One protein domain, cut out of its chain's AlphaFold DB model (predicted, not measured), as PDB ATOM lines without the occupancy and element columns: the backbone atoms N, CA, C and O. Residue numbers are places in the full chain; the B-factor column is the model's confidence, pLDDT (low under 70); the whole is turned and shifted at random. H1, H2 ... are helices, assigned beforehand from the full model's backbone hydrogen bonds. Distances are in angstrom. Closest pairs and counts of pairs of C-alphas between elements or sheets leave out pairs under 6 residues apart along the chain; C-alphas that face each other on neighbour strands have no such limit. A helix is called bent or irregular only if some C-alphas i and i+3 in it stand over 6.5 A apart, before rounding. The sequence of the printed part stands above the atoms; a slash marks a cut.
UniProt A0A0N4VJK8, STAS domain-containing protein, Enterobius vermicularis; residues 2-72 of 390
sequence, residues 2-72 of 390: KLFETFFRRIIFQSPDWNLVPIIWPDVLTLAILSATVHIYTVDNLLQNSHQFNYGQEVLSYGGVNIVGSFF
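Overview. This is residues 2 to 72 of the 390 residues of the protein "STAS domain-containing protein" of Enterobius vermicularis (UniProt A0A0N4VJK8). Two longer helices, H2 and H3, cross each other loosely at a steep tilt, meeting through residues 36 to 40 of H2 and residues 55 to 62 in the first part of H3, while the small helix H1 sticks out at the far end of a long stretch with no named element, residues 9 to 20. The printed part has 71 residues with three named helices, H1, H2, H3 in order, and no named strand: all helix. It is flat, 43 by 40 by 14 A, and only just loose, close to extended, with a radius of gyration of the C-alphas of 16.6 A.

Arrangement. H1, residues 2 to 8, is apart from H2, residues 21 to 46, and from H3, residues 55 to 70. H2 touches H3 with residues 36 to 40 alone; the closest C-alphas, of Ala 36 and Val 59, are 6.5 A apart. They run opposite ways at a steep tilt of 49 degrees. Every O i to N i+4 pair is within hydrogen-bond range in H1 and H3, and 20 of 22 in H2.

Along the chain. H1 begins at C-alpha 2 (-39.217, -12.878, -36.964) and measures 10.0 A. H2 measures 34.2 A, with a kink of 38 degrees near residue 28; it is irregular, C-alphas 23 and 26 being 7.7 A apart. H3 measures 22.8 A, ending at C-alpha 70 (-18.780, 2.990, -38.010).

Size, cuts and confidence. The C-alphas farthest apart, of Asn 19 and Asn 49, are 45.5 A apart. The printed part has no cut. The H1 to H2 link is long. Residues 2 to 11 and 48 to 52 have pLDDT under 70.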
ATOM      1  N   LYS A   2     -39.901 -12.791 -38.282       61.28
ATOM      2  CA  LYS A   2     -39.217 -12.878 -36.964       61.28
ATOM      3  C   LYS A   2     -37.682 -12.752 -37.014       61.28
ATOM      4  O   LYS A   2     -37.123 -11.973 -36.261       61.28
ATOM      5  N   LEU A   3     -37.001 -13.441 -37.939       58.19
ATOM      6  CA  LEU A   3     -35.538 -13.322 -38.098       58.19
ATOM      7  C   LEU A   3     -35.085 -11.888 -38.452       58.19
ATOM      8  O   LEU A   3     -34.025 -11.446 -38.025       58.19
ATOM      9  N   PHE A   4     -35.916 -11.167 -39.207       60.34
ATOM     10  CA  PHE A   4     -35.696  -9.785 -39.638       60.34
ATOM     11  C   PHE A   4     -35.883  -8.821 -38.455       60.34
ATOM     12  O   PHE A   4     -35.010  -8.003 -38.200       60.34
ATOM     13  N   GLU A   5     -36.939  -8.986 -37.646       59.38
ATOM     14  CA  GLU A   5     -37.088  -8.249 -36.379       59.38
ATOM     15  C   GLU A   5     -35.911  -8.483 -35.423       59.38
ATOM     16  O   GLU A   5     -35.404  -7.531 -34.838       59.38
ATOM     17  N   THR A   6     -35.446  -9.729 -35.269       62.16
ATOM     18  CA  THR A   6     -34.299 -10.043 -34.399       62.16
ATOM     19  C   THR A   6     -32.997  -9.427 -34.917       62.16
ATOM     20  O   THR A   6     -32.163  -9.010 -34.115       62.16
ATOM     21  N   PHE A   7     -32.824  -9.340 -36.241       63.22
ATOM     22  CA  PHE A   7     -31.684  -8.669 -36.867       63.22
ATOM     23  C   PHE A   7     -31.729  -7.156 -36.620       63.22
ATOM     24  O   PHE A   7     -30.795  -6.611 -36.037       63.22
ATOM     25  N   PHE A   8     -32.841  -6.487 -36.941       63.72
ATOM     26  CA  PHE A   8     -32.982  -5.041 -36.723       63.72
ATOM     27  C   PHE A   8     -32.955  -4.646 -35.237       63.72
ATOM     28  O   PHE A   8     -32.389  -3.610 -34.906       63.72
ATOM     29  N   ARG A   9     -33.437  -5.494 -34.313       59.94
ATOM     30  CA  ARG A   9     -33.265  -5.292 -32.857       59.94
ATOM     31  C   ARG A   9     -31.808  -5.345 -32.374       59.94
ATOM     32  O   ARG A   9     -31.549  -4.930 -31.248       59.94
ATOM     33  N   ARG A  10     -30.872  -5.877 -33.171       62.78
ATOM     34  CA  ARG A  10     -29.429  -5.895 -32.866       62.78
ATOM     35  C   ARG A  10     -28.653  -4.730 -33.481       62.78
ATOM     36  O   ARG A  10     -27.507  -4.526 -33.093       62.78
ATOM     37  N   ILE A  11     -29.254  -3.968 -34.395       66.69
ATOM     38  CA  ILE A  11     -28.631  -2.783 -34.994       66.69
ATOM     39  C   ILE A  11     -28.758  -1.625 -33.997       66.69
ATOM     40  O   ILE A  11     -29.706  -0.844 -34.030       66.69
ATOM     41  N   ILE A  12     -27.809  -1.553 -33.065       73.62
ATOM     42  CA  ILE A  12     -27.701  -0.458 -32.100       73.62
ATOM     43  C   ILE A  12     -26.801   0.611 -32.715       73.62
ATOM     44  O   ILE A  12     -25.636   0.341 -32.996       73.62
ATOM     45  N   PHE A  13     -27.336   1.817 -32.898       81.31
ATOM     46  CA  PHE A  13     -26.542   2.984 -33.275       81.31
ATOM     47  C   PHE A  13     -25.542   3.306 -32.157       81.31
ATOM     48  O   PHE A  13     -25.946   3.569 -31.022       81.31
ATOM     49  N   GLN A  14     -24.250   3.286 -32.474       82.31
ATOM     50  CA  GLN A  14     -23.174   3.629 -31.548       82.31
ATOM     51  C   GLN A  14     -22.521   4.938 -31.992       82.31
ATOM     52  O   GLN A  14     -22.019   5.051 -33.108       82.31
ATOM     53  N   SER A  15     -22.529   5.946 -31.119       84.38
ATOM     54  CA  SER A  15     -21.779   7.183 -31.341       84.38
ATOM     55  C   SER A  15     -20.293   6.961 -31.034       84.38
ATOM     56  O   SER A  15     -19.998   6.449 -29.951       84.38
ATOM     57  N   PRO A  16     -19.355   7.373 -31.908       84.19
ATOM     58  CA  PRO A  16     -17.926   7.272 -31.623       84.19
ATOM     59  C   PRO A  16     -17.524   8.162 -30.436       84.19
ATOM     60  O   PRO A  16     -18.024   9.279 -30.289       84.19
ATOM     61  N   ASP A  17     -16.597   7.678 -29.605       88.62
ATOM     62  CA  ASP A  17     -16.028   8.463 -28.507       88.62
ATOM     63  C   ASP A  17     -14.931   9.406 -29.024       88.62
ATOM     64  O   ASP A  17     -13.814   8.998 -29.355       88.62
ATOM     65  N   TRP A  18     -15.254  10.697 -29.065       88.62
ATOM     66  CA  TRP A  18     -14.351  11.754 -29.514       88.62
ATOM     67  C   TRP A  18     -13.107  11.923 -28.630       88.62
ATOM     68  O   TRP A  18     -12.097  12.432 -29.114       88.62
ATOM     69  N   ASN A  19     -13.131  11.461 -27.374       93.56
ATOM     70  CA  ASN A  19     -11.977  11.543 -26.472       93.56
ATOM     71  C   ASN A  19     -10.841  10.592 -26.880       93.56
ATOM     72  O   ASN A  19      -9.680  10.849 -26.565       93.56
ATOM     73  N   LEU A  20     -11.158   9.511 -27.600       90.94
ATOM     74  CA  LEU A  20     -10.173   8.535 -28.063       90.94
ATOM     75  C   LEU A  20      -9.441   9.004 -29.333       90.94
ATOM     76  O   LEU A  20      -8.309   8.590 -29.581       90.94
ATOM     77  N   VAL A  21     -10.053   9.901 -30.119       89.81
ATOM     78  CA  VAL A  21      -9.538  10.347 -31.429       89.81
ATOM     79  C   VAL A  21      -8.103  10.891 -31.364       89.81
ATOM     80  O   VAL A  21      -7.295  10.434 -32.170       89.81
ATOM     81  N   PRO A  22      -7.706  11.774 -30.421       92.62
ATOM     82  CA  PRO A  22      -6.327  12.271 -30.347       92.62
ATOM     83  C   PRO A  22      -5.281  11.181 -30.068       92.62
ATOM     84  O   PRO A  22      -4.116  11.360 -30.409       92.62
ATOM     85  N   ILE A  23      -5.689  10.066 -29.451       92.19
ATOM     86  CA  ILE A  23      -4.812   8.947 -29.086       92.19
ATOM     87  C   ILE A  23      -4.582   8.039 -30.302       92.19
ATOM     88  O   ILE A  23      -3.446   7.667 -30.579       92.19
ATOM     89  N   ILE A  24      -5.645   7.713 -31.048       90.31
ATOM     90  CA  ILE A  24      -5.597   6.763 -32.179       90.31
ATOM     91  C   ILE A  24      -5.396   7.427 -33.550       90.31
ATOM     92  O   ILE A  24      -5.204   6.731 -34.546       90.31
ATOM     93  N   TRP A  25      -5.448   8.761 -33.636       89.06
ATOM     94  CA  TRP A  25      -5.352   9.509 -34.897       89.06
ATOM     95  C   TRP A  25      -4.172   9.101 -35.805       89.06
ATOM     96  O   TRP A  25      -4.412   8.929 -37.002       89.06
ATOM     97  N   PRO A  26      -2.931   8.893 -35.309       89.06
ATOM     98  CA  PRO A  26      -1.814   8.480 -36.164       89.06
ATOM     99  C   PRO A  26      -2.043   7.123 -36.845       89.06
ATOM    100  O   PRO A  26      -1.734   6.965 -38.028       89.06
ATOM    101  N   ASP A  27      -2.627   6.162 -36.124       87.56
ATOM    102  CA  ASP A  27      -2.949   4.834 -36.649       87.56
ATOM    103  C   ASP A  27      -4.121   4.901 -37.635       87.56
ATOM    104  O   ASP A  27      -4.045   4.334 -38.722       87.56
ATOM    105  N   VAL A  28      -5.171   5.664 -37.308       89.88
ATOM    106  CA  VAL A  28      -6.339   5.871 -38.183       89.88
ATOM    107  C   VAL A  28      -5.941   6.539 -39.501       89.88
ATOM    108  O   VAL A  28      -6.361   6.082 -40.562       89.88
ATOM    109  N   LEU A  29      -5.091   7.572 -39.464       90.44
ATOM    110  CA  LEU A  29      -4.569   8.233 -40.666       90.44
ATOM    111  C   LEU A  29      -3.756   7.261 -41.536       90.44
ATOM    112  O   LEU A  29      -3.901   7.238 -42.757       90.44
ATOM    113  N   THR A  30      -2.924   6.438 -40.899       87.50
ATOM    114  CA  THR A  30      -2.086   5.434 -41.567       87.50
ATOM    115  C   THR A  30      -2.934   4.355 -42.241       87.50
ATOM    116  O   THR A  30      -2.709   4.035 -43.409       87.50
ATOM    117  N   LEU A  31      -3.946   3.838 -41.536       87.00
ATOM    118  CA  LEU A  31      -4.900   2.870 -42.073       87.00
ATOM    119  C   LEU A  31      -5.728   3.465 -43.215       87.00
ATOM    120  O   LEU A  31      -5.876   2.799 -44.232       87.00
ATOM    121  N   ALA A  32      -6.192   4.713 -43.099       89.06
ATOM    122  CA  ALA A  32      -6.958   5.382 -44.150       89.06
ATOM    123  C   ALA A  32      -6.149   5.553 -45.448       89.06
ATOM    124  O   ALA A  32      -6.662   5.270 -46.530       89.06
ATOM    125  N   ILE A  33      -4.879   5.970 -45.357       88.12
ATOM    126  CA  ILE A  33      -3.991   6.087 -46.527       88.12
ATOM    127  C   ILE A  33      -3.748   4.709 -47.154       88.12
ATOM    128  O   ILE A  33      -3.879   4.553 -48.371       88.12
ATOM    129  N   LEU A  34      -3.412   3.706 -46.339       85.44
ATOM    130  CA  LEU A  34      -3.119   2.355 -46.815       85.44
ATOM    131  C   LEU A  34      -4.342   1.720 -47.492       85.44
ATOM    132  O   LEU A  34      -4.234   1.222 -48.612       85.44
ATOM    133  N   SER A  35      -5.504   1.768 -46.843       85.31
ATOM    134  CA  SER A  35      -6.710   1.094 -47.317       85.31
ATOM    135  C   SER A  35      -7.342   1.793 -48.523       85.31
ATOM    136  O   SER A  35      -7.792   1.112 -49.440       85.31
ATOM    137  N   ALA A  36      -7.291   3.130 -48.594       87.44
ATOM    138  CA  ALA A  36      -7.681   3.864 -49.799       87.44
ATOM    139  C   ALA A  36      -6.737   3.567 -50.978       87.44
ATOM    140  O   ALA A  36      -7.205   3.407 -52.102       87.44
ATOM    141  N   THR A  37      -5.426   3.436 -50.733       86.06
ATOM    142  CA  THR A  37      -4.453   3.077 -51.783       86.06
ATOM    143  C   THR A  37      -4.719   1.675 -52.331       86.06
ATOM    144  O   THR A  37      -4.768   1.504 -53.546       86.06
ATOM    145  N   VAL A  38      -4.943   0.687 -51.454       83.38
ATOM    146  CA  VAL A  38      -5.312  -0.681 -51.862       83.38
ATOM    147  C   VAL A  38      -6.646  -0.680 -52.607       83.38
ATOM    148  O   VAL A  38      -6.727  -1.257 -53.680       83.38
ATOM    149  N   HIS A  39      -7.666   0.026 -52.107       85.06
ATOM    150  CA  HIS A  39      -8.968   0.112 -52.768       85.06
ATOM    151  C   HIS A  39      -8.884   0.702 -54.184       85.06
ATOM    152  O   HIS A  39      -9.382   0.079 -55.117       85.06
ATOM    153  N   ILE A  40      -8.208   1.844 -54.369       84.62
ATOM    154  CA  ILE A  40      -7.991   2.427 -55.703       84.62
ATOM    155  C   ILE A  40      -7.285   1.422 -56.612       84.62
ATOM    156  O   ILE A  40      -7.730   1.204 -57.733       84.62
ATOM    157  N   TYR A  41      -6.200   0.814 -56.130       82.38
ATOM    158  CA  TYR A  41      -5.392  -0.126 -56.901       82.38
ATOM    159  C   TYR A  41      -6.197  -1.357 -57.351       82.38
ATOM    160  O   TYR A  41      -6.164  -1.714 -58.526       82.38
ATOM    161  N   THR A  42      -6.966  -1.967 -56.443       78.44
ATOM    162  CA  THR A  42      -7.865  -3.087 -56.750       78.44
ATOM    163  C   THR A  42      -8.887  -2.696 -57.813       78.44
ATOM    164  O   THR A  42      -9.063  -3.410 -58.797       78.44
ATOM    165  N   VAL A  43      -9.562  -1.553 -57.649       79.44
ATOM    166  CA  VAL A  43     -10.635  -1.155 -58.569       79.44
ATOM    167  C   VAL A  43     -10.082  -0.737 -59.941       79.44
ATOM    168  O   VAL A  43     -10.650  -1.138 -60.951       79.44
ATOM    169  N   ASP A  44      -8.942  -0.040 -60.005       79.12
ATOM    170  CA  ASP A  44      -8.221   0.278 -61.254       79.12
ATOM    171  C   ASP A  44      -7.838  -1.010 -62.015       79.12
ATOM    172  O   ASP A  44      -8.099  -1.143 -63.213       79.12
ATOM    173  N   ASN A  45      -7.344  -2.022 -61.290       75.56
ATOM    174  CA  ASN A  45      -6.982  -3.326 -61.845       75.56
ATOM    175  C   ASN A  45      -8.195  -4.167 -62.303       75.56
ATOM    176  O   ASN A  45      -8.093  -4.914 -63.275       75.56
ATOM    177  N   LEU A  46      -9.355  -4.035 -61.652       75.50
ATOM    178  CA  LEU A  46     -10.609  -4.676 -62.080       75.50
ATOM    179  C   LEU A  46     -11.265  -3.959 -63.274       75.50
ATOM    180  O   LEU A  46     -11.962  -4.591 -64.069       75.50
ATOM    181  N   LEU A  47     -11.055  -2.647 -63.406       75.88
ATOM    182  CA  LEU A  47     -11.737  -1.782 -64.373       75.88
ATOM    183  C   LEU A  47     -10.883  -1.380 -65.586       75.88
ATOM    184  O   LEU A  47     -11.330  -0.528 -66.359       75.88
ATOM    185  N   GLN A  48      -9.732  -2.035 -65.810       67.50
ATOM    186  CA  GLN A  48      -8.752  -1.780 -66.891       67.50
ATOM    187  C   GLN A  48      -9.348  -1.480 -68.286       67.50
ATOM    188  O   GLN A  48      -8.749  -0.751 -69.072       67.50
ATOM    189  N   ASN A  49     -10.525  -2.031 -68.606       61.41
ATOM    190  CA  ASN A  49     -11.188  -1.897 -69.910       61.41
ATOM    191  C   ASN A  49     -12.346  -0.874 -69.949       61.41
ATOM    192  O   ASN A  49     -13.023  -0.762 -70.971       61.41
ATOM    193  N   SER A  50     -12.611  -0.128 -68.870       64.31
ATOM    194  CA  SER A  50     -13.757   0.794 -68.776       64.31
ATOM    195  C   SER A  50     -13.334   2.270 -68.715       64.31
ATOM    196  O   SER A  50     -12.657   2.725 -67.800       64.31
ATOM    197  N   HIS A  51     -13.759   3.058 -69.705       61.38
ATOM    198  CA  HIS A  51     -13.357   4.465 -69.892       61.38
ATOM    199  C   HIS A  51     -14.015   5.482 -68.926       61.38
ATOM    200  O   HIS A  51     -14.038   6.676 -69.219       61.38
ATOM    201  N   GLN A  52     -14.576   5.045 -67.794       69.19
ATOM    202  CA  GLN A  52     -15.297   5.921 -66.850       69.19
ATOM    203  C   GLN A  52     -14.789   5.825 -65.405       69.19
ATOM    204  O   GLN A  52     -15.521   6.141 -64.469       69.19
ATOM    205  N   PHE A  53     -13.532   5.420 -65.204       76.56
ATOM    206  CA  PHE A  53     -12.967   5.367 -63.860       76.56
ATOM    207  C   PHE A  53     -12.656   6.765 -63.304       76.56
ATOM    208  O   PHE A  53     -11.884   7.525 -63.891       76.56
ATOM    209  N   ASN A  54     -13.256   7.109 -62.160       85.06
ATOM    210  CA  ASN A  54     -13.050   8.386 -61.482       85.06
ATOM    211  C   ASN A  54     -12.507   8.159 -60.066       85.06
ATOM    212  O   ASN A  54     -13.268   7.985 -59.113       85.06
ATOM    213  N   TYR A  55     -11.181   8.247 -59.929       86.50
ATOM    214  CA  TYR A  55     -10.454   8.111 -58.661       86.50
ATOM    215  C   TYR A  55     -11.060   8.926 -57.503       86.50
ATOM    216  O   TYR A  55     -11.115   8.452 -56.370       86.50
ATOM    217  N   GLY A  56     -11.534  10.148 -57.772       89.81
ATOM    218  CA  GLY A  56     -12.128  11.005 -56.745       89.81
ATOM    219  C   GLY A  56     -13.477  10.486 -56.241       89.81
ATOM    220  O   GLY A  56     -13.773  10.601 -55.053       89.81
ATOM    221  N   GLN A  57     -14.277   9.886 -57.123       90.19
ATOM    222  CA  GLN A  57     -15.580   9.324 -56.775       90.19
ATOM    223  C   GLN A  57     -15.439   8.046 -55.945       90.19
ATOM    224  O   GLN A  57     -16.139   7.913 -54.945       90.19
ATOM    225  N   GLU A  58     -14.508   7.153 -56.293       87.19
ATOM    226  CA  GLU A  58     -14.279   5.931 -55.511       87.19
ATOM    227  C   GLU A  58     -13.793   6.235 -54.097       87.19
ATOM    228  O   GLU A  58     -14.356   5.726 -53.133       87.19
ATOM    229  N   VAL A  59     -12.807   7.127 -53.934       89.31
ATOM    230  CA  VAL A  59     -12.295   7.496 -52.601       89.31
ATOM    231  C   VAL A  59     -13.390   8.115 -51.726       89.31
ATOM    232  O   VAL A  59     -13.468   7.813 -50.533       89.31
ATOM    233  N   LEU A  60     -14.270   8.942 -52.304       91.94
ATOM    234  CA  LEU A  60     -15.415   9.517 -51.592       91.94
ATOM    235  C   LEU A  60     -16.462   8.455 -51.219       91.94
ATOM    236  O   LEU A  60     -16.923   8.440 -50.078       91.94
ATOM    237  N   SER A  61     -16.803   7.547 -52.137       89.94
ATOM    238  CA  SER A  61     -17.713   6.421 -51.879       89.94
ATOM    239  C   SER A  61     -17.175   5.496 -50.787       89.94
ATOM    240  O   SER A  61     -17.880   5.182 -49.828       89.94
ATOM    241  N   TYR A  62     -15.900   5.124 -50.886       90.56
ATOM    242  CA  TYR A  62     -15.169   4.299 -49.928       90.56
ATOM    243  C   TYR A  62     -15.122   4.925 -48.526       90.56
ATOM    244  O   TYR A  62     -15.380   4.251 -47.522       90.56
ATOM    245  N   GLY A  63     -14.853   6.233 -48.449       92.12
ATOM    246  CA  GLY A  63     -14.937   6.996 -47.204       92.12
ATOM    247  C   GLY A  63     -16.358   7.011 -46.634       92.12
ATOM    248  O   GLY A  63     -16.547   6.744 -45.449       92.12
ATOM    249  N   GLY A  64     -17.366   7.246 -47.479       92.50
ATOM    250  CA  GLY A  64     -18.780   7.246 -47.095       92.50
ATOM    251  C   GLY A  64     -19.250   5.916 -46.501       92.50
ATOM    252  O   GLY A  64     -19.882   5.914 -45.444       92.50
ATOM    253  N   VAL A  65     -18.892   4.785 -47.119       90.62
ATOM    254  CA  VAL A  65     -19.217   3.438 -46.611       90.62
ATOM    255  C   VAL A  65     -18.606   3.206 -45.227       90.62
ATOM    256  O   VAL A  65     -19.307   2.756 -44.322       90.62
ATOM    257  N   ASN A  66     -17.334   3.565 -45.026       91.00
ATOM    258  CA  ASN A  66     -16.665   3.399 -43.733       91.00
ATOM    259  C   ASN A  66     -17.224   4.338 -42.645       91.00
ATOM    260  O   ASN A  66     -17.397   3.912 -41.502       91.00
ATOM    261  N   ILE A  67     -17.584   5.581 -42.990       91.12
ATOM    262  CA  ILE A  67     -18.259   6.509 -42.067       91.12
ATOM    263  C   ILE A  67     -19.609   5.932 -41.629       91.12
ATOM    264  O   ILE A  67     -19.868   5.838 -40.430       91.12
ATOM    265  N   VAL A  68     -20.455   5.502 -42.572       89.88
ATOM    266  CA  VAL A  68     -21.781   4.945 -42.261       89.88
ATOM    267  C   VAL A  68     -21.661   3.639 -41.467       89.88
ATOM    268  O   VAL A  68     -22.369   3.470 -40.477       89.88
ATOM    269  N   GLY A  69     -20.734   2.750 -41.839       86.69
ATOM    270  CA  GLY A  69     -20.477   1.491 -41.135       86.69
ATOM    271  C   GLY A  69     -20.030   1.675 -39.680       86.69
ATOM    272  O   GLY A  69     -20.421   0.884 -38.819       86.69
ATOM    273  N   SER A  70     -19.277   2.738 -39.372       87.56
ATOM    274  CA  SER A  70     -18.780   2.990 -38.010       87.56
ATOM    275  C   SER A  70     -19.905   3.117 -36.969       87.56
ATOM    276  O   SER A  70     -19.789   2.572 -35.872       87.56
ATOM    277  N   PHE A  71     -21.044   3.717 -37.338       88.25
ATOM    278  CA  PHE A  71     -22.216   3.860 -36.462       88.25
ATOM    279  C   PHE A  71     -22.923   2.537 -36.137       88.25
ATOM    280  O   PHE A  71     -23.750   2.487 -35.225       88.25
ATOM    281  N   PHE A  72     -22.605   1.469 -36.869       87.75
ATOM    282  CA  PHE A  72     -23.139   0.121 -36.677       87.75
ATOM    283  C   PHE A  72     -22.106  -0.843 -36.071       87.75
ATOM    284  O   PHE A  72     -22.341  -2.051 -36.029       87.75
TER     285      PHE A  72